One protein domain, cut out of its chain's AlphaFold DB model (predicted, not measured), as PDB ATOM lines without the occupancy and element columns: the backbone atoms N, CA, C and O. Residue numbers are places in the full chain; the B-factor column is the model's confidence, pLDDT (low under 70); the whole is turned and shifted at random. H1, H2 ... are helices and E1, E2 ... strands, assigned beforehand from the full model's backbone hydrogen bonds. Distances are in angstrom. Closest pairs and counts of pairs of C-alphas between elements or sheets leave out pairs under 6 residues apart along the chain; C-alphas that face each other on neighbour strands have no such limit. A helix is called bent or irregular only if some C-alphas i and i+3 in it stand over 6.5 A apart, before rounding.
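Overview. This is residues 4 to 152 of the 708 residues of an uncharacterized protein of Planctomycetes bacterium (UniProt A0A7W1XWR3). Two lobes are joined by one long helix: the larger is a strongly twisted sheet of five strands with helices H1, H5 and H6 over one face, and the smaller is a loose group of helices H2, H3 and H4 at the far end of H5. H5 crosses the sheet with its later residues and meets H2 and H4 with residues 95 to 98, while a long loop, residues 122 to 133, runs from one edge strand, E4, to the other, E5. The 149 printed residues hold six named helices and five named strands in the order H1 E1 E2 E3 H2 H3 H4 H5 E4 E5 H6; the sheet, E4 E1 E2 E3 E5, is antiparallel throughout. The class is mixed, helices and strands, in two layers, helices on one face of a sheet. The whole is compact, with a radius of gyration of the C-alphas of 16.3 A, yet elongated, spanning 49 by 32 by 29 A.

Arrangement. From H1, residues 4 to 15, a tight link leads to E1, residues 19 to 23. E1, E2, residues 30 to 34, and E3, residues 38 to 42, form a meander, each strand the antiparallel neighbour of the one before, in two hairpins: N 21 and O 32 are 2.8 A apart, N 40 and O 33 also 2.8 A. H2, residues 54 to 57, is close to but not clearly touching H3, residues 62 to 73; their closest C-alphas, of Leu 57 and Leu 65, are 7.8 A apart. H3 and H4, residues 79 to 89, are near each other, with 5 pairs of C-alphas within 10 A. H5, residues 92 to 111, is the hub, touching three helices; it is irregular, C-alphas 93 and 96 being 7.4 A apart. It forms a helical hairpin with H4; they only just touch, with 3 pairs of C-alphas within 8 A, the closest those of Met 83 and Thr 98 at 7.6 A, at a shallow tilt of 31 degrees, opposite ways. H5 and H2 also only just touch, with 3 pairs, Leu 56 and Glu 97 closest at 6.5 A. E4, residues 117 to 121, is antiparallel to E1, with N 20 and O 120 at 2.8 A; E5, residues 134 to 138, is antiparallel to E3, with N 39 and O 137 at 2.8 A. H5 is on the sheet at a height of 9.5 A, across the strands, at 73 degrees to E3 on the local plane. H1 is on the same face at a height of 8.6 A, along the strands, at 12 degrees to E2 on the local plane. H6, residues 139 to 152, touches H5, the C-alphas of Val 107 and Leu 142 being closest at 6.4 A; at 70.1 degrees they are only just about perpendicular. In H1, H3, H4 and H6 every O i to N i+4 pair is within hydrogen-bond range, in H5 10 of 16; H2 is too short for such a pair, and its one O i to N i+3 pair is within range.

Along the chain. H1 begins at C-alpha 4, (-22.884, 12.869, 40.250), and measures 16.6 A; H3 measures 16.5 A and H4 15.2 A. H5 runs 31.4 A from C-alpha 92 at (-30.877, 52.239, 26.187). Each strand has five residues; E3 measures 13.3 A. H6, 20.2 A long, ends at C-alpha 152, (-26.671, 19.431, 22.357).

Size, cuts and confidence. The two C-alphas farthest apart, those of Glu 63 and Thr 124, are 51.4 A apart. The printed part has no cut; the links E3 to H2 and E4 to E5 are long. Mean pLDDT of the printed part is 75.3, with 39 residues under 70, among them 85 to 98 and 122 to 134.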
ATOM      1  N   GLU A   4     -22.947  12.581  38.817       72.81
ATOM      2  CA  GLU A   4     -22.884  12.869  40.250       72.81
ATOM      3  C   GLU A   4     -23.058  14.367  40.546       72.81
ATOM      4  O   GLU A   4     -23.901  14.736  41.363       72.81
ATOM      5  N   PHE A   5     -22.349  15.250  39.833       75.69
ATOM      6  CA  PHE A   5     -22.476  16.702  40.013       75.69
ATOM      7  C   PHE A   5     -23.860  17.210  39.627       75.69
ATOM      8  O   PHE A   5     -24.433  18.043  40.330       75.69
ATOM      9  N   HIS A   6     -24.422  16.674  38.547       79.00
ATOM     10  CA  HIS A   6     -25.751  17.058  38.097       79.00
ATOM     11  C   HIS A   6     -26.830  16.681  39.121       79.00
ATOM     12  O   HIS A   6     -27.716  17.479  39.439       79.00
ATOM     13  N   SER A   7     -26.720  15.481  39.699       79.69
ATOM     14  CA  SER A   7     -27.622  15.013  40.753       79.69
ATOM     15  C   SER A   7     -27.500  15.845  42.037       79.69
ATOM     16  O   SER A   7     -28.519  16.220  42.620       79.69
ATOM     17  N   LEU A   8     -26.278  16.215  42.437       78.44
ATOM     18  CA  LEU A   8     -26.017  17.064  43.602       78.44
ATOM     19  C   LEU A   8     -26.590  18.473  43.429       78.44
ATOM     20  O   LEU A   8     -27.245  18.976  44.341       78.44
ATOM     21  N   LEU A   9     -26.408  19.084  42.254       83.31
ATOM     22  CA  LEU A   9     -26.991  20.386  41.928       83.31
ATOM     23  C   LEU A   9     -28.522  20.334  41.981       83.31
ATOM     24  O   LEU A   9     -29.143  21.163  42.643       83.31
ATOM     25  N   ARG A  10     -29.141  19.327  41.349       83.75
ATOM     26  CA  ARG A  10     -30.601  19.144  41.384       83.75
ATOM     27  C   ARG A  10     -31.118  18.947  42.810       83.75
ATOM     28  O   ARG A  10     -32.161  19.502  43.145       83.75
ATOM     29  N   ASN A  11     -30.408  18.194  43.648       83.31
ATOM     30  CA  ASN A  11     -30.797  17.968  45.041       83.31
ATOM     31  C   ASN A  11     -30.691  19.249  45.883       83.31
ATOM     32  O   ASN A  11     -31.612  19.547  46.640       83.31
ATOM     33  N   ALA A  12     -29.618  20.028  45.714       80.56
ATOM     34  CA  ALA A  12     -29.427  21.302  46.410       80.56
ATOM     35  C   ALA A  12     -30.452  22.366  45.980       80.56
ATOM     36  O   ALA A  12     -30.987  23.087  46.812       80.56
ATOM     37  N   LEU A  13     -30.787  22.435  44.689       83.94
ATOM     38  CA  LEU A  13     -31.805  23.364  44.193       83.94
ATOM     39  C   LEU A  13     -33.224  22.961  44.631       83.94
ATOM     40  O   LEU A  13     -34.043  23.827  44.929       83.94
ATOM     41  N   LYS A  14     -33.521  21.654  44.705       82.69
ATOM     42  CA  LYS A  14     -34.827  21.137  45.155       82.69
ATOM     43  C   LYS A  14     -35.054  21.257  46.659       82.69
ATOM     44  O   LYS A  14     -36.212  21.291  47.066       82.69
ATOM     45  N   SER A  15     -33.999  21.300  47.479       81.44
ATOM     46  CA  SER A  15     -34.160  21.465  48.930       81.44
ATOM     47  C   SER A  15     -34.743  22.834  49.295       81.44
ATOM     48  O   SER A  15     -35.356  22.965  50.352       81.44
ATOM     49  N   GLY A  16     -34.587  23.839  48.421       78.62
ATOM     50  CA  GLY A  16     -35.077  25.204  48.640       78.62
ATOM     51  C   GLY A  16     -34.369  25.933  49.787       78.62
ATOM     52  O   GLY A  16     -34.821  26.992  50.218       78.62
ATOM     53  N   GLU A  17     -33.276  25.369  50.300       80.69
ATOM     54  CA  GLU A  17     -32.491  25.944  51.388       80.69
ATOM     55  C   GLU A  17     -31.663  27.118  50.859       80.69
ATOM     56  O   GLU A  17     -31.036  27.021  49.805       80.69
ATOM     57  N   THR A  18     -31.638  28.237  51.583       83.81
ATOM     58  CA  THR A  18     -30.821  29.395  51.201       83.81
ATOM     59  C   THR A  18     -29.340  29.112  51.446       83.81
ATOM     60  O   THR A  18     -28.970  28.369  52.360       83.81
ATOM     61  N   GLY A  19     -28.461  29.696  50.634       84.50
ATOM     62  CA  GLY A  19     -27.031  29.444  50.769       84.50
ATOM     63  C   GLY A  19     -26.176  30.008  49.647       84.50
ATOM     64  O   GLY A  19     -26.573  30.913  48.907       84.50
ATOM     65  N   HIS A  20     -24.970  29.465  49.534       85.69
ATOM     66  CA  HIS A  20     -23.982  29.855  48.545       85.69
ATOM     67  C   HIS A  20     -23.448  28.639  47.791       85.69
ATOM     68  O   HIS A  20     -23.004  27.666  48.398       85.69
ATOM     69  N   PHE A  21     -23.448  28.719  46.464       85.62
ATOM     70  CA  PHE A  21     -22.726  27.782  45.615       85.62
ATOM     71  C   PHE A  21     -21.304  28.281  45.402       85.62
ATOM     72  O   PHE A  21     -21.096  29.424  44.996       85.62
ATOM     73  N   HIS A  22     -20.340  27.404  45.639       83.62
ATOM     74  CA  HIS A  22     -18.937  27.601  45.311       83.62
ATOM     75  C   HIS A  22     -18.593  26.675  44.142       83.62
ATOM     76  O   HIS A  22     -18.614  25.450  44.291       83.62
ATOM     77  N   ALA A  23     -18.334  27.261  42.974       80.62
ATOM     78  CA  ALA A  23     -17.996  26.543  41.749       80.62
ATOM     79  C   ALA A  23     -16.535  26.819  41.362       80.62
ATOM     80  O   ALA A  23     -16.162  27.967  41.125       80.62
ATOM     81  N   GLY A  24     -15.712  25.771  41.292       73.88
ATOM     82  CA  GLY A  24     -14.294  25.838  40.922       73.88
ATOM     83  C   GLY A  24     -13.339  25.508  42.076       73.88
ATOM     84  O   GLY A  24     -13.752  25.067  43.148       73.88
ATOM     85  N   LYS A  25     -12.032  25.701  41.853       66.12
ATOM     86  CA  LYS A  25     -10.968  25.524  42.860       66.12
ATOM     87  C   LYS A  25      -9.989  26.702  42.841       66.12
ATOM     88  O   LYS A  25      -9.732  27.289  41.792       66.12
ATOM     89  N   GLY A  26      -9.401  27.008  43.999       67.50
ATOM     90  CA  GLY A  26      -8.346  28.020  44.131       67.50
ATOM     91  C   GLY A  26      -8.824  29.439  43.805       67.50
ATOM     92  O   GLY A  26      -9.943  29.815  44.146       67.50
ATOM     93  N   SER A  27      -7.983  30.221  43.126       60.50
ATOM     94  CA  SER A  27      -8.278  31.603  42.709       60.50
ATOM     95  C   SER A  27      -9.385  31.726  41.653       60.50
ATOM     96  O   SER A  27      -9.846  32.831  41.393       60.50
ATOM     97  N   LEU A  28      -9.814  30.609  41.055       63.84
ATOM     98  CA  LEU A  28     -10.892  30.541  40.062       63.84
ATOM     99  C   LEU A  28     -12.240  30.129  40.679       63.84
ATOM    100  O   LEU A  28     -13.222  29.970  39.958       63.84
ATOM    101  N   CYS A  29     -12.298  29.920  42.001       74.00
ATOM    102  CA  CYS A  29     -13.534  29.576  42.695       74.00
ATOM    103  C   CYS A  29     -14.499  30.767  42.703       74.00
ATOM    104  O   CYS A  29     -14.179  31.840  43.217       74.00
ATOM    105  N   ARG A  30     -15.704  30.561  42.173       77.44
ATOM    106  CA  ARG A  30     -16.758  31.573  42.101       77.44
ATOM    107  C   ARG A  30     -17.856  31.287  43.100       77.44
ATOM    108  O   ARG A  30     -18.281  30.144  43.260       77.44
ATOM    109  N   LYS A  31     -18.328  32.353  43.743       82.25
ATOM    110  CA  LYS A  31     -19.412  32.310  44.717       82.25
ATOM    111  C   LYS A  31     -20.696  32.836  44.080       82.25
ATOM    112  O   LYS A  31     -20.730  33.975  43.618       82.25
ATOM    113  N   TYR A  32     -21.747  32.025  44.110       84.81
ATOM    114  CA  TYR A  32     -23.093  32.383  43.665       84.81
ATOM    115  C   TYR A  32     -24.070  32.294  44.835       84.81
ATOM    116  O   TYR A  32     -24.032  31.355  45.627       84.81
ATOM    117  N   THR A  33     -24.944  33.282  44.971       85.56
ATOM    118  CA  THR A  33     -25.951  33.352  46.043       85.56
ATOM    119  C   THR A  33     -27.241  32.664  45.621       85.56
ATOM    120  O   THR A  33     -27.743  32.949  44.541       85.56
ATOM    121  N   PHE A  34     -27.801  31.803  46.470       85.50
ATOM    122  CA  PHE A  34     -29.080  31.133  46.242       85.50
ATOM    123  C   PHE A  34     -30.072  31.494  47.349       85.50
ATOM    124  O   PHE A  34     -29.797  31.296  48.534       85.50
ATOM    125  N   ASP A  35     -31.226  32.034  46.964       81.31
ATOM    126  CA  ASP A  35     -32.274  32.498  47.886       81.31
ATOM    127  C   ASP A  35     -33.373  31.449  48.148       81.31
ATOM    128  O   ASP A  35     -34.405  31.764  48.741       81.31
ATOM    129  N   GLY A  36     -33.159  30.206  47.704       78.19
ATOM    130  CA  GLY A  36     -34.134  29.116  47.777       78.19
ATOM    131  C   GLY A  36     -35.017  28.977  46.530       78.19
ATOM    132  O   GLY A  36     -35.690  27.958  46.378       78.19
ATOM    133  N   LYS A  37     -35.012  29.956  45.613       82.88
ATOM    134  CA  LYS A  37     -35.771  29.917  44.345       82.88
ATOM    135  C   LYS A  37     -34.929  30.260  43.118       82.88
ATOM    136  O   LYS A  37     -35.109  29.647  42.066       82.88
ATOM    137  N   ALA A  38     -34.033  31.230  43.236       84.62
ATOM    138  CA  ALA A  38     -33.205  31.750  42.162       84.62
ATOM    139  C   ALA A  38     -31.740  31.866  42.593       84.62
ATOM    140  O   ALA A  38     -31.411  32.115  43.757       84.62
ATOM    141  N   VAL A  39     -30.853  31.673  41.622       84.81
ATOM    142  CA  VAL A  39     -29.415  31.889  41.766       84.81
ATOM    143  C   VAL A  39     -29.096  33.295  41.268       84.81
ATOM    144  O   VAL A  39     -29.530  33.682  40.186       84.81
ATOM    145  N   HIS A  40     -28.341  34.053  42.059       82.44
ATOM    146  CA  HIS A  40     -27.985  35.443  41.788       82.44
ATOM    147  C   HIS A  40     -26.482  35.588  41.518       82.44
ATOM    148  O   HIS A  40     -25.655  35.007  42.229       82.44
ATOM    149  N   VAL A  41     -26.146  36.396  40.507       75.81
ATOM    150  CA  VAL A  41     -24.779  36.722  40.064       75.81
ATOM    151  C   VAL A  41     -24.478  38.188  40.337       75.81
ATOM    152  O   VAL A  41     -25.270  39.058  39.979       75.81
ATOM    153  N   SER A  42     -23.306  38.473  40.907       70.69
ATOM    154  CA  SER A  42     -22.770  39.835  41.012       70.69
ATOM    155  C   SER A  42     -22.113  40.267  39.695       70.69
ATOM    156  O   SER A  42     -21.234  39.567  39.192       70.69
ATOM    157  N   THR A  43     -22.456  41.446  39.177       65.31
ATOM    158  CA  THR A  43     -21.974  41.975  37.882       65.31
ATOM    159  C   THR A  43     -20.468  42.300  37.819       65.31
ATOM    160  O   THR A  43     -19.927  42.485  36.731       65.31
ATOM    161  N   GLY A  44     -19.759  42.330  38.954       63.06
ATOM    162  CA  GLY A  44     -18.323  42.648  39.046       63.06
ATOM    163  C   GLY A  44     -17.343  41.466  38.929       63.06
ATOM    164  O   GLY A  44     -16.167  41.641  39.241       63.06
ATOM    165  N   GLN A  45     -17.794  40.267  38.553       70.94
ATOM    166  CA  GLN A  45     -16.919  39.087  38.402       70.94
ATOM    167  C   GLN A  45     -16.180  39.100  37.058       70.94
ATOM    168  O   GLN A  45     -16.722  39.584  36.081       70.94
ATOM    169  N   THR A  46     -14.969  38.544  36.970       75.50
ATOM    170  CA  THR A  46     -14.279  38.333  35.680       75.50
ATOM    171  C   THR A  46     -14.972  37.237  34.874       75.50
ATOM    172  O   THR A  46     -15.357  36.235  35.472       75.50
ATOM    173  N   MET A  47     -15.089  37.370  33.549       75.81
ATOM    174  CA  MET A  47     -15.639  36.302  32.692       75.81
ATOM    175  C   MET A  47     -14.567  35.243  32.367       75.81
ATOM    176  O   MET A  47     -13.386  35.565  32.285       75.81
ATOM    177  N   ASN A  48     -14.964  33.977  32.208       78.31
ATOM    178  CA  ASN A  48     -14.064  32.868  31.861       78.31
ATOM    179  C   ASN A  48     -13.925  32.709  30.347       78.31
ATOM    180  O   ASN A  48     -12.868  32.306  29.868       78.31
ATOM    181  N   TRP A  49     -14.989  33.020  29.607       83.88
ATOM    182  CA  TRP A  49     -15.046  32.884  28.157       83.88
ATOM    183  C   TRP A  49     -15.489  34.186  27.503       83.88
ATOM    184  O   TRP A  49     -16.166  35.016  28.112       83.88
ATOM    185  N   PHE A  50     -15.099  34.355  26.245       84.50
ATOM    186  CA  PHE A  50     -15.525  35.487  25.444       84.50
ATOM    187  C   PHE A  50     -17.033  35.383  25.122       84.50
ATOM    188  O   PHE A  50     -17.492  34.293  24.769       84.50
ATOM    189  N   PRO A  51     -17.807  36.484  25.205       80.62
ATOM    190  CA  PRO A  51     -19.239  36.511  24.891       80.62
ATOM    191  C   PRO A  51     -19.604  35.987  23.494       80.62
ATOM    192  O   PRO A  51     -19.054  36.444  22.496       80.62
ATOM    193  N   THR A  52     -20.590  35.084  23.401       80.06
ATOM    194  CA  THR A  52     -21.039  34.496  22.118       80.06
ATOM    195  C   THR A  52     -22.512  34.737  21.781       80.06
ATOM    196  O   THR A  52     -23.037  34.091  20.878       80.06
ATOM    197  N   ALA A  53     -23.207  35.626  22.497       78.25
ATOM    198  CA  ALA A  53     -24.623  35.895  22.247       78.25
ATOM    199  C   ALA A  53     -24.815  36.564  20.865       78.25
ATOM    200  O   ALA A  53     -24.286  37.658  20.657       78.25
ATOM    201  N   PRO A  54     -25.561  35.953  19.923       73.25
ATOM    202  CA  PRO A  54     -25.644  36.433  18.542       73.25
ATOM    203  C   PRO A  54     -26.259  37.834  18.447       73.25
ATOM    204  O   PRO A  54     -25.697  38.699  17.785       73.25
ATOM    205  N   GLU A  55     -27.330  38.091  19.204       73.12
ATOM    206  CA  GLU A  55     -28.022  39.391  19.262       73.12
ATOM    207  C   GLU A  55     -27.081  40.543  19.655       73.12
ATOM    208  O   GLU A  55     -27.181  41.655  19.140       73.12
ATOM    209  N   LEU A  56     -26.125  40.256  20.544       71.75
ATOM    210  CA  LEU A  56     -25.141  41.219  21.027       71.75
ATOM    211  C   LEU A  56     -24.036  41.452  19.993       71.75
ATOM    212  O   LEU A  56     -23.637  42.590  19.754       71.75
ATOM    213  N   LEU A  57     -23.551  40.388  19.355       76.19
ATOM    214  CA  LEU A  57     -22.468  40.475  18.377       76.19
ATOM    215  C   LEU A  57     -22.911  41.115  17.057       76.19
ATOM    216  O   LEU A  57     -22.106  41.785  16.422       76.19
ATOM    217  N   GLU A  58     -24.181  40.982  16.670       74.94
ATOM    218  CA  GLU A  58     -24.746  41.665  15.494       74.94
ATOM    219  C   GLU A  58     -24.814  43.192  15.652       74.94
ATOM    220  O   GLU A  58     -24.925  43.920  14.668       74.94
ATOM    221  N   SER A  59     -24.762  43.688  16.891       73.38
ATOM    222  CA  SER A  59     -24.869  45.116  17.198       73.38
ATOM    223  C   SER A  59     -23.538  45.869  17.230       73.38
ATOM    224  O   SER A  59     -23.541  47.091  17.358       73.38
ATOM    225  N   ILE A  60     -22.417  45.153  17.131       75.69
ATOM    226  CA  ILE A  60     -21.062  45.692  17.269       75.69
ATOM    227  C   ILE A  60     -20.337  45.510  15.937       75.69
ATOM    228  O   ILE A  60     -20.467  44.474  15.283       75.69
ATOM    229  N   GLU A  61     -19.555  46.507  15.525       79.19
ATOM    230  CA  GLU A  61     -18.747  46.389  14.312       79.19
ATOM    231  C   GLU A  61     -17.667  45.308  14.470       79.19
ATOM    232  O   GLU A  61     -17.058  45.139  15.529       79.19
ATOM    233  N   THR A  62     -17.384  44.578  13.389       81.69
ATOM    234  CA  THR A  62     -16.431  43.456  13.404       81.69
ATOM    235  C   THR A  62     -15.020  43.876  13.823       81.69
ATOM    236  O   THR A  62     -14.355  43.133  14.542       81.69
ATOM    237  N   GLU A  63     -14.574  45.081  13.452       81.62
ATOM    238  CA  GLU A  63     -13.272  45.620  13.871       81.62
ATOM    239  C   GLU A  63     -13.184  45.849  15.388       81.62
ATOM    240  O   GLU A  63     -12.127  45.654  15.995       81.62
ATOM    241  N   GLU A  64     -14.281  46.265  16.022       79.81
ATOM    242  CA  GLU A  64     -14.331  46.461  17.471       79.81
ATOM    243  C   GLU A  64     -14.351  45.121  18.209       79.81
ATOM    244  O   GLU A  64     -13.645  44.966  19.210       79.81
ATOM    245  N   LEU A  65     -15.079  44.130  17.681       82.00
ATOM    246  CA  LEU A  65     -15.061  42.757  18.193       82.00
ATOM    247  C   LEU A  65     -13.652  42.153  18.157       82.00
ATOM    248  O   LEU A  65     -13.220  41.540  19.134       82.00
ATOM    249  N   ASP A  66     -12.906  42.386  17.078       83.25
ATOM    250  CA  ASP A  66     -11.530  41.909  16.937       83.25
ATOM    251  C   ASP A  66     -10.584  42.554  17.959       83.25
ATOM    252  O   ASP A  66      -9.788  41.859  18.595       83.25
ATOM    253  N   ARG A  67     -10.713  43.868  18.199       83.06
ATOM    254  CA  ARG A  67      -9.941  44.569  19.244       83.06
ATOM    255  C   ARG A  67     -10.270  44.051  20.643       83.06
ATOM    256  O   ARG A  67      -9.373  43.908  21.480       83.06
ATOM    257  N   LEU A  68     -11.546  43.779  20.915       81.38
ATOM    258  CA  LEU A  68     -11.982  43.209  22.188       81.38
ATOM    259  C   LEU A  68     -11.404  41.809  22.383       81.38
ATOM    260  O   LEU A  68     -10.873  41.527  23.461       81.38
ATOM    261  N   LEU A  69     -11.435  40.970  21.347       85.50
ATOM    262  CA  LEU A  69     -10.869  39.623  21.375       85.50
ATOM    263  C   LEU A  69      -9.355  39.641  21.598       85.50
ATOM    264  O   LEU A  69      -8.845  38.889  22.426       85.50
ATOM    265  N   GLU A  70      -8.634  40.542  20.933       85.12
ATOM    266  CA  GLU A  70      -7.196  40.711  21.142       85.12
ATOM    267  C   GLU A  70      -6.889  41.146  22.587       85.12
ATOM    268  O   GLU A  70      -5.954  40.648  23.218       85.12
ATOM    269  N   SER A  71      -7.696  42.053  23.149       83.44
ATOM    270  CA  SER A  71      -7.543  42.477  24.546       83.44
ATOM    271  C   SER A  71      -7.838  41.348  25.539       83.44
ATOM    272  O   SER A  71      -7.135  41.206  26.540       83.44
ATOM    273  N   TRP A  72      -8.817  40.500  25.219       83.75
ATOM    274  CA  TRP A  72      -9.173  39.318  25.991       83.75
ATOM    275  C   TRP A  72      -8.035  38.295  26.010       83.75
ATOM    276  O   TRP A  72      -7.648  37.812  27.072       83.75
ATOM    277  N   GLN A  73      -7.436  38.014  24.851       82.62
ATOM    278  CA  GLN A  73      -6.289  37.107  24.729       82.62
ATOM    279  C   GLN A  73      -5.040  37.622  25.465       82.62
ATOM    280  O   GLN A  73      -4.220  36.825  25.914       82.62
ATOM    281  N   LYS A  74      -4.907  38.943  25.647       82.31
ATOM    282  CA  LYS A  74      -3.851  39.571  26.466       82.31
ATOM    283  C   LYS A  74      -4.114  39.498  27.980       82.31
ATOM    284  O   LYS A  74      -3.285  39.981  28.750       82.31
ATOM    285  N   GLY A  75      -5.223  38.890  28.411       75.94
ATOM    286  CA  GLY A  75      -5.544  38.631  29.819       75.94
ATOM    287  C   GLY A  75      -6.516  39.625  30.463       75.94
ATOM    288  O   GLY A  75      -6.673  39.613  31.684       75.94
ATOM    289  N   ASP A  76      -7.159  40.500  29.685       75.06
ATOM    290  CA  ASP A  76      -8.176  41.417  30.209       75.06
ATOM    291  C   ASP A  76      -9.569  40.770  30.202       75.06
ATOM    292  O   ASP A  76     -10.301  40.803  29.210       75.06
ATOM    293  N   HIS A  77      -9.930  40.182  31.343       77.44
ATOM    294  CA  HIS A  77     -11.196  39.470  31.552       77.44
ATOM    295  C   HIS A  77     -12.235  40.292  32.335       77.44
ATOM    296  O   HIS A  77     -13.183  39.739  32.903       77.44
ATOM    297  N   SER A  78     -12.052  41.616  32.423       72.75
ATOM    298  CA  SER A  78     -12.903  42.487  33.237       72.75
ATOM    299  C   SER A  78     -14.293  42.696  32.624       72.75
ATOM    300  O   SER A  78     -14.435  43.266  31.538       72.75
ATOM    301  N   THR A  79     -15.351  42.333  33.359       69.50
ATOM    302  CA  THR A  79     -16.742  42.618  32.964       69.50
ATOM    303  C   THR A  79     -17.058  44.099  32.940       69.50
ATOM    304  O   THR A  79     -17.875  44.524  32.132       69.50
ATOM    305  N   THR A  80     -16.428  44.914  33.787       70.50
ATOM    306  CA  THR A  80     -16.714  46.356  33.841       70.50
ATOM    307  C   THR A  80     -16.261  47.060  32.568       70.50
ATOM    308  O   THR A  80     -16.954  47.952  32.080       70.50
ATOM    309  N   LYS A  81     -15.149  46.606  31.979       70.69
ATOM    310  CA  LYS A  81     -14.656  47.091  30.689       70.69
ATOM    311  C   LYS A  81     -15.598  46.681  29.559       70.69
ATOM    312  O   LYS A  81     -16.020  47.539  28.789       70.69
ATOM    313  N   TRP A  82     -16.009  45.415  29.526       69.19
ATOM    314  CA  TRP A  82     -17.012  44.917  28.581       69.19
ATOM    315  C   TRP A  82     -18.329  45.679  28.667       69.19
ATOM    316  O   TRP A  82     -18.818  46.177  27.661       69.19
ATOM    317  N   MET A  83     -18.860  45.852  29.876       68.12
ATOM    318  CA  MET A  83     -20.075  46.624  30.112       68.12
ATOM    319  C   MET A  83     -19.908  48.079  29.680       68.12
ATOM    320  O   MET A  83     -20.841  48.635  29.125       68.12
ATOM    321  N   SER A  84     -18.741  48.699  29.880       71.94
ATOM    322  CA  SER A  84     -18.514  50.078  29.425       71.94
ATOM    323  C   SER A  84     -18.511  50.213  27.900       71.94
ATOM    324  O   SER A  84     -19.091  51.166  27.386       71.94
ATOM    325  N   VAL A  85     -17.930  49.243  27.183       68.62
ATOM    326  CA  VAL A  85     -17.908  49.224  25.714       68.62
ATOM    327  C   VAL A  85     -19.307  48.930  25.172       68.62
ATOM    328  O   VAL A  85     -19.819  49.707  24.374       68.62
ATOM    329  N   LEU A  86     -19.981  47.905  25.701       66.12
ATOM    330  CA  LEU A  86     -21.353  47.542  25.333       66.12
ATOM    331  C   LEU A  86     -22.359  48.663  25.617       66.12
ATOM    332  O   LEU A  86     -23.212  48.953  24.791       66.12
ATOM    333  N   LEU A  87     -22.265  49.337  26.766       67.56
ATOM    334  CA  LEU A  87     -23.153  50.457  27.102       67.56
ATOM    335  C   LEU A  87     -22.882  51.709  26.257       67.56
ATOM    336  O   LEU A  87     -23.751  52.575  26.187       67.56
ATOM    337  N   SER A  88     -21.695  51.826  25.651       65.81
ATOM    338  CA  SER A  88     -21.368  52.920  24.732       65.81
ATOM    339  C   SER A  88     -21.847  52.669  23.299       65.81
ATOM    340  O   SER A  88     -22.123  53.635  22.591       65.81
ATOM    341  N   SER A  89     -21.988  51.400  22.897       61.69
ATOM    342  CA  SER A  89     -22.425  50.990  21.557       61.69
ATOM    343  C   SER A  89     -23.912  50.610  21.464       61.69
ATOM    344  O   SER A  89     -24.470  50.612  20.370       61.69
ATOM    345  N   LEU A  90     -24.584  50.317  22.585       63.69
ATOM    346  CA  LEU A  90     -25.983  49.869  22.617       63.69
ATOM    347  C   LEU A  90     -26.973  50.980  23.010       63.69
ATOM    348  O   LEU A  90     -26.803  51.672  24.013       63.69
ATOM    349  N   ASP A  91     -28.097  51.066  22.289       60.53
ATOM    350  CA  ASP A  91     -29.244  51.895  22.680       60.53
ATOM    351  C   ASP A  91     -29.822  51.474  24.048       60.53
ATOM    352  O   ASP A  91     -29.888  50.290  24.390       60.53
ATOM    353  N   ASN A  92     -30.351  52.435  24.819       56.19
ATOM    354  CA  ASN A  92     -30.877  52.239  26.187       56.19
ATOM    355  C   ASN A  92     -31.905  51.091  26.354       56.19
ATOM    356  O   ASN A  92     -32.081  50.592  27.469       56.19
ATOM    357  N   ASN A  93     -32.569  50.657  25.275       52.59
ATOM    358  CA  ASN A  93     -33.528  49.545  25.268       52.59
ATOM    359  C   ASN A  93     -32.873  48.147  25.316       52.59
ATOM    360  O   ASN A  93     -33.564  47.172  25.612       52.59
ATOM    361  N   ARG A  94     -31.555  48.037  25.097       56.75
ATOM    362  CA  ARG A  94     -30.816  46.764  24.987       56.75
ATOM    363  C   ARG A  94     -30.090  46.318  26.262       56.75
ATOM    364  O   ARG A  94     -29.414  45.300  26.272       56.75
ATOM    365  N   LYS A  95     -30.332  46.974  27.409       57.03
ATOM    366  CA  LYS A  95     -29.855  46.510  28.740       57.03
ATOM    367  C   LYS A  95     -30.297  45.080  29.102       57.03
ATOM    368  O   LYS A  95     -29.743  44.468  30.008       57.03
ATOM    369  N   ARG A  96     -31.320  44.542  28.428       60.91
ATOM    370  CA  ARG A  96     -31.739  43.138  28.577       60.91
ATOM    371  C   ARG A  96     -30.751  42.161  27.930       60.91
ATOM    372  O   ARG A  96     -30.552  41.085  28.481       60.91
ATOM    373  N   GLU A  97     -30.094  42.555  26.841       63.00
ATOM    374  CA  GLU A  97     -29.112  41.745  26.103       63.00
ATOM    375  C   GLU A  97     -27.777  41.650  26.857       63.00
ATOM    376  O   GLU A  97     -27.065  40.662  26.761       63.00
ATOM    377  N   THR A  98     -27.451  42.627  27.711       67.19
ATOM    378  CA  THR A  98     -26.298  42.496  28.615       67.19
ATOM    379  C   THR A  98     -26.563  41.512  29.754       67.19
ATOM    380  O   THR A  98     -25.624  40.916  30.272       67.19
ATOM    381  N   ASN A  99     -27.826  41.308  30.149       72.50
ATOM    382  CA  ASN A  99     -28.166  40.368  31.220       72.50
ATOM    383  C   ASN A  99     -28.047  38.907  30.771       72.50
ATOM    384  O   ASN A  99     -27.706  38.059  31.595       72.50
ATOM    385  N   SER A 100     -28.298  38.607  29.490       72.81
ATOM    386  CA  SER A 100     -28.134  37.250  28.953       72.81
ATOM    387  C   SER A 100     -26.680  36.784  29.023       72.81
ATOM    388  O   SER A 100     -26.454  35.628  29.359       72.81
ATOM    389  N   LEU A 101     -25.702  37.686  28.866       74.56
ATOM    390  CA  LEU A 101     -24.276  37.364  29.026       74.56
ATOM    391  C   LEU A 101     -23.950  36.771  30.402       74.56
ATOM    392  O   LEU A 101     -23.282  35.745  30.499       74.56
ATOM    393  N   PHE A 102     -24.443  37.394  31.475       75.88
ATOM    394  CA  PHE A 102     -24.194  36.918  32.839       75.88
ATOM    395  C   PHE A 102     -24.962  35.635  33.159       75.88
ATOM    396  O   PHE A 102     -24.492  34.817  33.950       75.88
ATOM    397  N   ILE A 103     -26.140  35.460  32.554       80.06
ATOM    398  CA  ILE A 103     -26.928  34.233  32.678       80.06
ATOM    399  C   ILE A 103     -26.199  33.072  31.995       80.06
ATOM    400  O   ILE A 103     -26.063  32.011  32.600       80.06
ATOM    401  N   ASP A 104     -25.695  33.270  30.780       80.06
ATOM    402  CA  ASP A 104     -24.972  32.243  30.031       80.06
ATOM    403  C   ASP A 104     -23.649  31.894  30.726       80.06
ATOM    404  O   ASP A 104     -23.366  30.720  30.962       80.06
ATOM    405  N   GLU A 105     -22.896  32.897  31.189       79.06
ATOM    406  CA  GLU A 105     -21.682  32.692  31.987       79.06
ATOM    407  C   GLU A 105     -21.964  31.897  33.273       79.06
ATOM    408  O   GLU A 105     -21.181  31.014  33.638       79.06
ATOM    409  N   LEU A 106     -23.085  32.162  33.957       83.88
ATOM    410  CA  LEU A 106     -23.524  31.366  35.104       83.88
ATOM    411  C   LEU A 106     -23.786  29.919  34.683       83.88
ATOM    412  O   LEU A 106     -23.213  29.006  35.277       83.88
ATOM    413  N   VAL A 107     -24.611  29.695  33.659       86.19
ATOM    414  CA  VAL A 107     -24.996  28.347  33.214       86.19
ATOM    415  C   VAL A 107     -23.754  27.536  32.832       86.19
ATOM    416  O   VAL A 107     -23.584  26.406  33.299       86.19
ATOM    417  N   PHE A 108     -22.835  28.125  32.066       84.75
ATOM    418  CA  PHE A 108     -21.590  27.477  31.658       84.75
ATOM    419  C   PHE A 108     -20.628  27.243  32.823       84.75
ATOM    420  O   PHE A 108     -19.967  26.204  32.860       84.75
ATOM    421  N   SER A 109     -20.582  28.142  33.809       81.31
ATOM    422  CA  SER A 109     -19.772  27.951  35.020       81.31
ATOM    423  C   SER A 109     -20.243  26.752  35.840       81.31
ATOM    424  O   SER A 109     -19.413  25.990  36.334       81.31
ATOM    425  N   PHE A 110     -21.559  26.545  35.958       82.62
ATOM    426  CA  PHE A 110     -22.103  25.339  36.586       82.62
ATOM    427  C   PHE A 110     -21.854  24.092  35.721       82.62
ATOM    428  O   PHE A 110     -21.490  23.049  36.265       82.62
ATOM    429  N   TYR A 111     -21.993  24.185  34.391       83.69
ATOM    430  CA  TYR A 111     -21.842  23.037  33.491       83.69
ATOM    431  C   TYR A 111     -20.401  22.513  33.376       83.69
ATOM    432  O   TYR A 111     -20.158  21.309  33.494       83.69
ATOM    433  N   PHE A 112     -19.442  23.412  33.145       78.50
ATOM    434  CA  PHE A 112     -18.041  23.086  32.858       78.50
ATOM    435  C   PHE A 112     -17.137  23.090  34.094       78.50
ATOM    436  O   PHE A 112     -15.914  23.048  33.955       78.50
ATOM    437  N   CYS A 113     -17.697  23.119  35.306       74.25
ATOM    438  CA  CYS A 113     -16.900  23.049  36.524       74.25
ATOM    439  C   CYS A 113     -16.137  21.710  36.599       74.25
ATOM    440  O   CYS A 113     -16.721  20.659  36.864       74.25
ATOM    441  N   LYS A 114     -14.821  21.741  36.339       58.75
ATOM    442  CA  LYS A 114     -13.983  20.535  36.210       58.75
ATOM    443  C   LYS A 114     -13.624  19.886  37.552       58.75
ATOM    444  O   LYS A 114     -13.420  18.676  37.595       58.75
ATOM    445  N   ASP A 115     -13.579  20.663  38.641       59.75
ATOM    446  CA  ASP A 115     -12.786  20.269  39.809       59.75
ATOM    447  C   ASP A 115     -13.450  20.387  41.191       59.75
ATOM    448  O   ASP A 115     -12.957  19.748  42.121       59.75
ATOM    449  N   GLY A 116     -14.533  21.148  41.387       65.19
ATOM    450  CA  GLY A 116     -15.113  21.312  42.727       65.19
ATOM    451  C   GLY A 116     -16.464  22.019  42.752       65.19
ATOM    452  O   GLY A 116     -16.619  23.101  42.193       65.19
ATOM    453  N   PHE A 117     -17.430  21.403  43.429       75.25
ATOM    454  CA  PHE A 117     -18.763  21.949  43.665       75.25
ATOM    455  C   PHE A 117     -19.097  21.808  45.150       75.25
ATOM    456  O   PHE A 117     -19.110  20.691  45.672       75.25
ATOM    457  N   LEU A 118     -19.354  22.924  45.829       81.62
ATOM    458  CA  LEU A 118     -19.752  22.946  47.235       81.62
ATOM    459  C   LEU A 118     -20.970  23.854  47.405       81.62
ATOM    460  O   LEU A 118     -20.949  25.010  46.987       81.62
ATOM    461  N   PHE A 119     -22.010  23.341  48.057       84.38
ATOM    462  CA  PHE A 119     -23.133  24.150  48.514       84.38
ATOM    463  C   PHE A 119     -23.016  24.386  50.020       84.38
ATOM    464  O   PHE A 119     -23.055  23.446  50.814       84.38
ATOM    465  N   GLU A 120     -22.855  25.646  50.404       84.12
ATOM    466  CA  GLU A 120     -22.785  26.087  51.793       84.12
ATOM    467  C   GLU A 120     -24.141  26.661  52.204       84.12
ATOM    468  O   GLU A 120     -24.587  27.679  51.671       84.12
ATOM    469  N   ARG A 121     -24.812  26.004  53.151       81.50
ATOM    470  CA  ARG A 121     -26.109  26.456  53.673       81.50
ATOM    471  C   ARG A 121     -25.947  27.756  54.456       81.50
ATOM    472  O   ARG A 121     -25.040  27.877  55.279       81.50
ATOM    473  N   GLY A 122     -26.846  28.709  54.231       67.56
ATOM    474  CA  GLY A 122     -26.912  29.937  55.016       67.56
ATOM    475  C   GLY A 122     -27.279  29.638  56.471       67.56
ATOM    476  O   GLY A 122     -28.124  28.785  56.741       67.56
ATOM    477  N   GLN A 123     -26.652  30.335  57.423       59.09
ATOM    478  CA  GLN A 123     -27.113  30.312  58.813       59.09
ATOM    479  C   GLN A 123     -28.515  30.931  58.890       59.09
ATOM    480  O   GLN A 123     -28.793  31.939  58.239       59.09
ATOM    481  N   THR A 124     -29.386  30.322  59.695       48.84
ATOM    482  CA  THR A 124     -30.842  30.553  59.758       48.84
ATOM    483  C   THR A 124     -31.287  31.996  60.040       48.84
ATOM    484  O   THR A 124     -32.457  32.293  59.832       48.84
ATOM    485  N   ASP A 125     -30.378  32.902  60.416       42.34
ATOM    486  CA  ASP A 125     -30.694  34.290  60.789       42.34
ATOM    487  C   ASP A 125     -30.161  35.365  59.822       42.34
ATOM    488  O   ASP A 125     -30.352  36.560  60.054       42.34
ATOM    489  N   SER A 126     -29.529  34.989  58.706       47.09
ATOM    490  CA  SER A 126     -29.070  35.958  57.704       47.09
ATOM    491  C   SER A 126     -29.557  35.587  56.308       47.09
ATOM    492  O   SER A 126     -28.956  34.753  55.632       47.09
ATOM    493  N   ILE A 127     -30.625  36.250  55.852       53.38
ATOM    494  CA  ILE A 127     -30.959  36.303  54.424       53.38
ATOM    495  C   ILE A 127     -29.707  36.839  53.713       53.38
ATOM    496  O   ILE A 127     -29.232  37.918  54.092       53.38
ATOM    497  N   PRO A 128     -29.125  36.110  52.743       54.62
ATOM    498  CA  PRO A 128     -27.953  36.595  52.030       54.62
ATOM    499  C   PRO A 128     -28.294  37.959  51.420       54.62
ATOM    500  O   PRO A 128     -29.278  38.082  50.692       54.62
ATOM    501  N   LYS A 129     -27.533  39.003  51.776       54.16
ATOM    502  CA  LYS A 129     -27.732  40.353  51.232       54.16
ATOM    503  C   LYS A 129     -27.509  40.291  49.724       54.16
ATOM    504  O   LYS A 129     -26.382  40.120  49.272       54.16
ATOM    505  N   VAL A 130     -28.599  40.382  48.974       55.06
ATOM    506  CA  VAL A 130     -28.585  40.513  47.521       55.06
ATOM    507  C   VAL A 130     -28.231  41.968  47.218       55.06
ATOM    508  O   VAL A 130     -28.993  42.872  47.554       55.06
ATOM    509  N   ASP A 131     -27.049  42.206  46.652       54.78
ATOM    510  CA  ASP A 131     -26.649  43.548  46.228       54.78
ATOM    511  C   ASP A 131     -27.584  44.053  45.115       54.78
ATOM    512  O   ASP A 131     -28.024  43.291  44.254       54.78
ATOM    513  N   ASN A 132     -27.854  45.363  45.086       49.44
ATOM    514  CA  ASN A 132     -28.773  46.003  44.127       49.44
ATOM    515  C   ASN A 132     -28.338  45.899  42.641       49.44
ATOM    516  O   ASN A 132     -29.039  46.396  41.764       49.44
ATOM    517  N   GLN A 133     -27.190  45.280  42.345       57.81
ATOM    518  CA  GLN A 133     -26.648  45.043  40.999       57.81
ATOM    519  C   GLN A 133     -26.475  43.541  40.724       57.81
ATOM    520  O   GLN A 133     -25.416  43.091  40.287       57.81
ATOM    521  N   THR A 134     -27.496  42.748  41.031       67.50
ATOM    522  CA  THR A 134     -27.481  41.295  40.829       67.50
ATOM    523  C   THR A 134     -28.459  40.873  39.741       67.50
ATOM    524  O   THR A 134     -29.557  41.417  39.618       67.50
ATOM    525  N   ILE A 135     -28.039  39.910  38.922       74.81
ATOM    526  CA  ILE A 135     -28.874  39.271  37.898       74.81
ATOM    527  C   ILE A 135     -29.284  37.906  38.433       74.81
ATOM    528  O   ILE A 135     -28.441  37.182  38.967       74.81
ATOM    529  N   SER A 136     -30.565  37.562  38.306       80.88
ATOM    530  CA  SER A 136     -31.135  36.333  38.850       80.88
ATOM    531  C   SER A 136     -31.615  35.385  37.754       80.88
ATOM    532  O   SER A 136     -32.160  35.808  36.734       80.88
ATOM    533  N   LEU A 137     -31.419  34.086  37.978       84.62
ATOM    534  CA  LEU A 137     -31.946  33.004  37.152       84.62
ATOM    535  C   LEU A 137     -32.691  32.018  38.051       84.62
ATOM    536  O   LEU A 137     -32.175  31.620  39.098       84.62
ATOM    537  N   SER A 138     -33.904  31.622  37.663       86.75
ATOM    538  CA  SER A 138     -34.670  30.655  38.450       86.75
ATOM    539  C   SER A 138     -33.980  29.283  38.454       86.75
ATOM    540  O   SER A 138     -33.319  28.893  37.489       86.75
ATOM    541  N   ALA A 139     -34.140  28.528  39.542       84.81
ATOM    542  CA  ALA A 139     -33.562  27.190  39.651       84.81
ATOM    543  C   ALA A 139     -34.074  26.230  38.560       84.81
ATOM    544  O   ALA A 139     -33.313  25.391  38.077       84.81
ATOM    545  N   SER A 140     -35.344  26.359  38.158       84.81
ATOM    546  CA  SER A 140     -35.921  25.560  37.072       84.81
ATOM    547  C   SER A 140     -35.294  25.895  35.724       84.81
ATOM    548  O   SER A 140     -34.941  24.976  34.990       84.81
ATOM    549  N   ASP A 141     -35.095  27.181  35.426       86.69
ATOM    550  CA  ASP A 141     -34.523  27.610  34.144       86.69
ATOM    551  C   ASP A 141     -33.038  27.243  34.053       86.69
ATOM    552  O   ASP A 141     -32.558  26.859  32.989       86.69
ATOM    553  N   LEU A 142     -32.311  27.301  35.178       86.06
ATOM    554  CA  LEU A 142     -30.923  26.842  35.256       86.06
ATOM    555  C   LEU A 142     -30.801  25.359  34.892       86.06
ATOM    556  O   LEU A 142     -29.971  25.001  34.059       86.06
ATOM    557  N   ILE A 143     -31.634  24.501  35.492       86.12
ATOM    558  CA  ILE A 143     -31.616  23.060  35.209       86.12
ATOM    559  C   ILE A 143     -32.006  22.800  33.753       86.12
ATOM    560  O   ILE A 143     -31.306  22.058  33.075       86.12
ATOM    561  N   GLN A 144     -33.061  23.447  33.249       89.06
ATOM    562  CA  GLN A 144     -33.494  23.276  31.858       89.06
ATOM    563  C   GLN A 144     -32.398  23.655  30.857       89.06
ATOM    564  O   GLN A 144     -32.166  22.920  29.901       89.06
ATOM    565  N   ARG A 145     -31.685  24.766  31.081       87.69
ATOM    566  CA  ARG A 145     -30.572  25.171  30.208       87.69
ATOM    567  C   ARG A 145     -29.386  24.208  30.294       87.69
ATOM    568  O   ARG A 145     -28.771  23.923  29.273       87.69
ATOM    569  N   ILE A 146     -29.076  23.689  31.483       87.56
ATOM    570  CA  ILE A 146     -28.030  22.672  31.680       87.56
ATOM    571  C   ILE A 146     -28.383  21.365  30.960       87.56
ATOM    572  O   ILE A 146     -27.518  20.786  30.301       87.56
ATOM    573  N   ASP A 147     -29.636  20.919  31.069       86.56
ATOM    574  CA  ASP A 147     -30.140  19.725  30.389       86.56
ATOM    575  C   ASP A 147     -30.052  19.899  28.867       86.56
ATOM    576  O   ASP A 147     -29.508  19.036  28.182       86.56
ATOM    577  N   HIS A 148     -30.471  21.058  28.354       88.81
ATOM    578  CA  HIS A 148     -30.391  21.376  26.928       88.81
ATOM    579  C   HIS A 148     -28.949  21.356  26.396       88.81
ATOM    580  O   HIS A 148     -28.669  20.681  25.409       88.81
ATOM    581  N   ILE A 149     -28.006  21.995  27.104       87.50
ATOM    582  CA  ILE A 149     -26.569  21.954  26.768       87.50
ATOM    583  C   ILE A 149     -26.046  20.514  26.770       87.50
ATOM    584  O   ILE A 149     -25.204  20.151  25.952       87.50
ATOM    585  N   SER A 150     -26.520  19.681  27.698       86.31
ATOM    586  CA  SER A 150     -26.132  18.274  27.744       86.31
ATOM    587  C   SER A 150     -26.597  17.512  26.505       86.31
ATOM    588  O   SER A 150     -25.817  16.745  25.950       86.31
ATOM    589  N   GLU A 151     -27.838  17.718  26.066       87.88
ATOM    590  CA  GLU A 151     -28.396  17.078  24.869       87.88
ATOM    591  C   GLU A 151     -27.713  17.550  23.579       87.88
ATOM    592  O   GLU A 151     -27.456  16.745  22.682       87.88
ATOM    593  N   ASP A 152     -27.410  18.845  23.480       87.06
ATOM    594  CA  ASP A 152     -26.671  19.431  22.357       87.06
ATOM    595  C   ASP A 152     -25.257  18.856  22.265       87.06
ATOM    596  O   ASP A 152     -24.824  18.415  21.198       87.06
TER     597      ASP A 152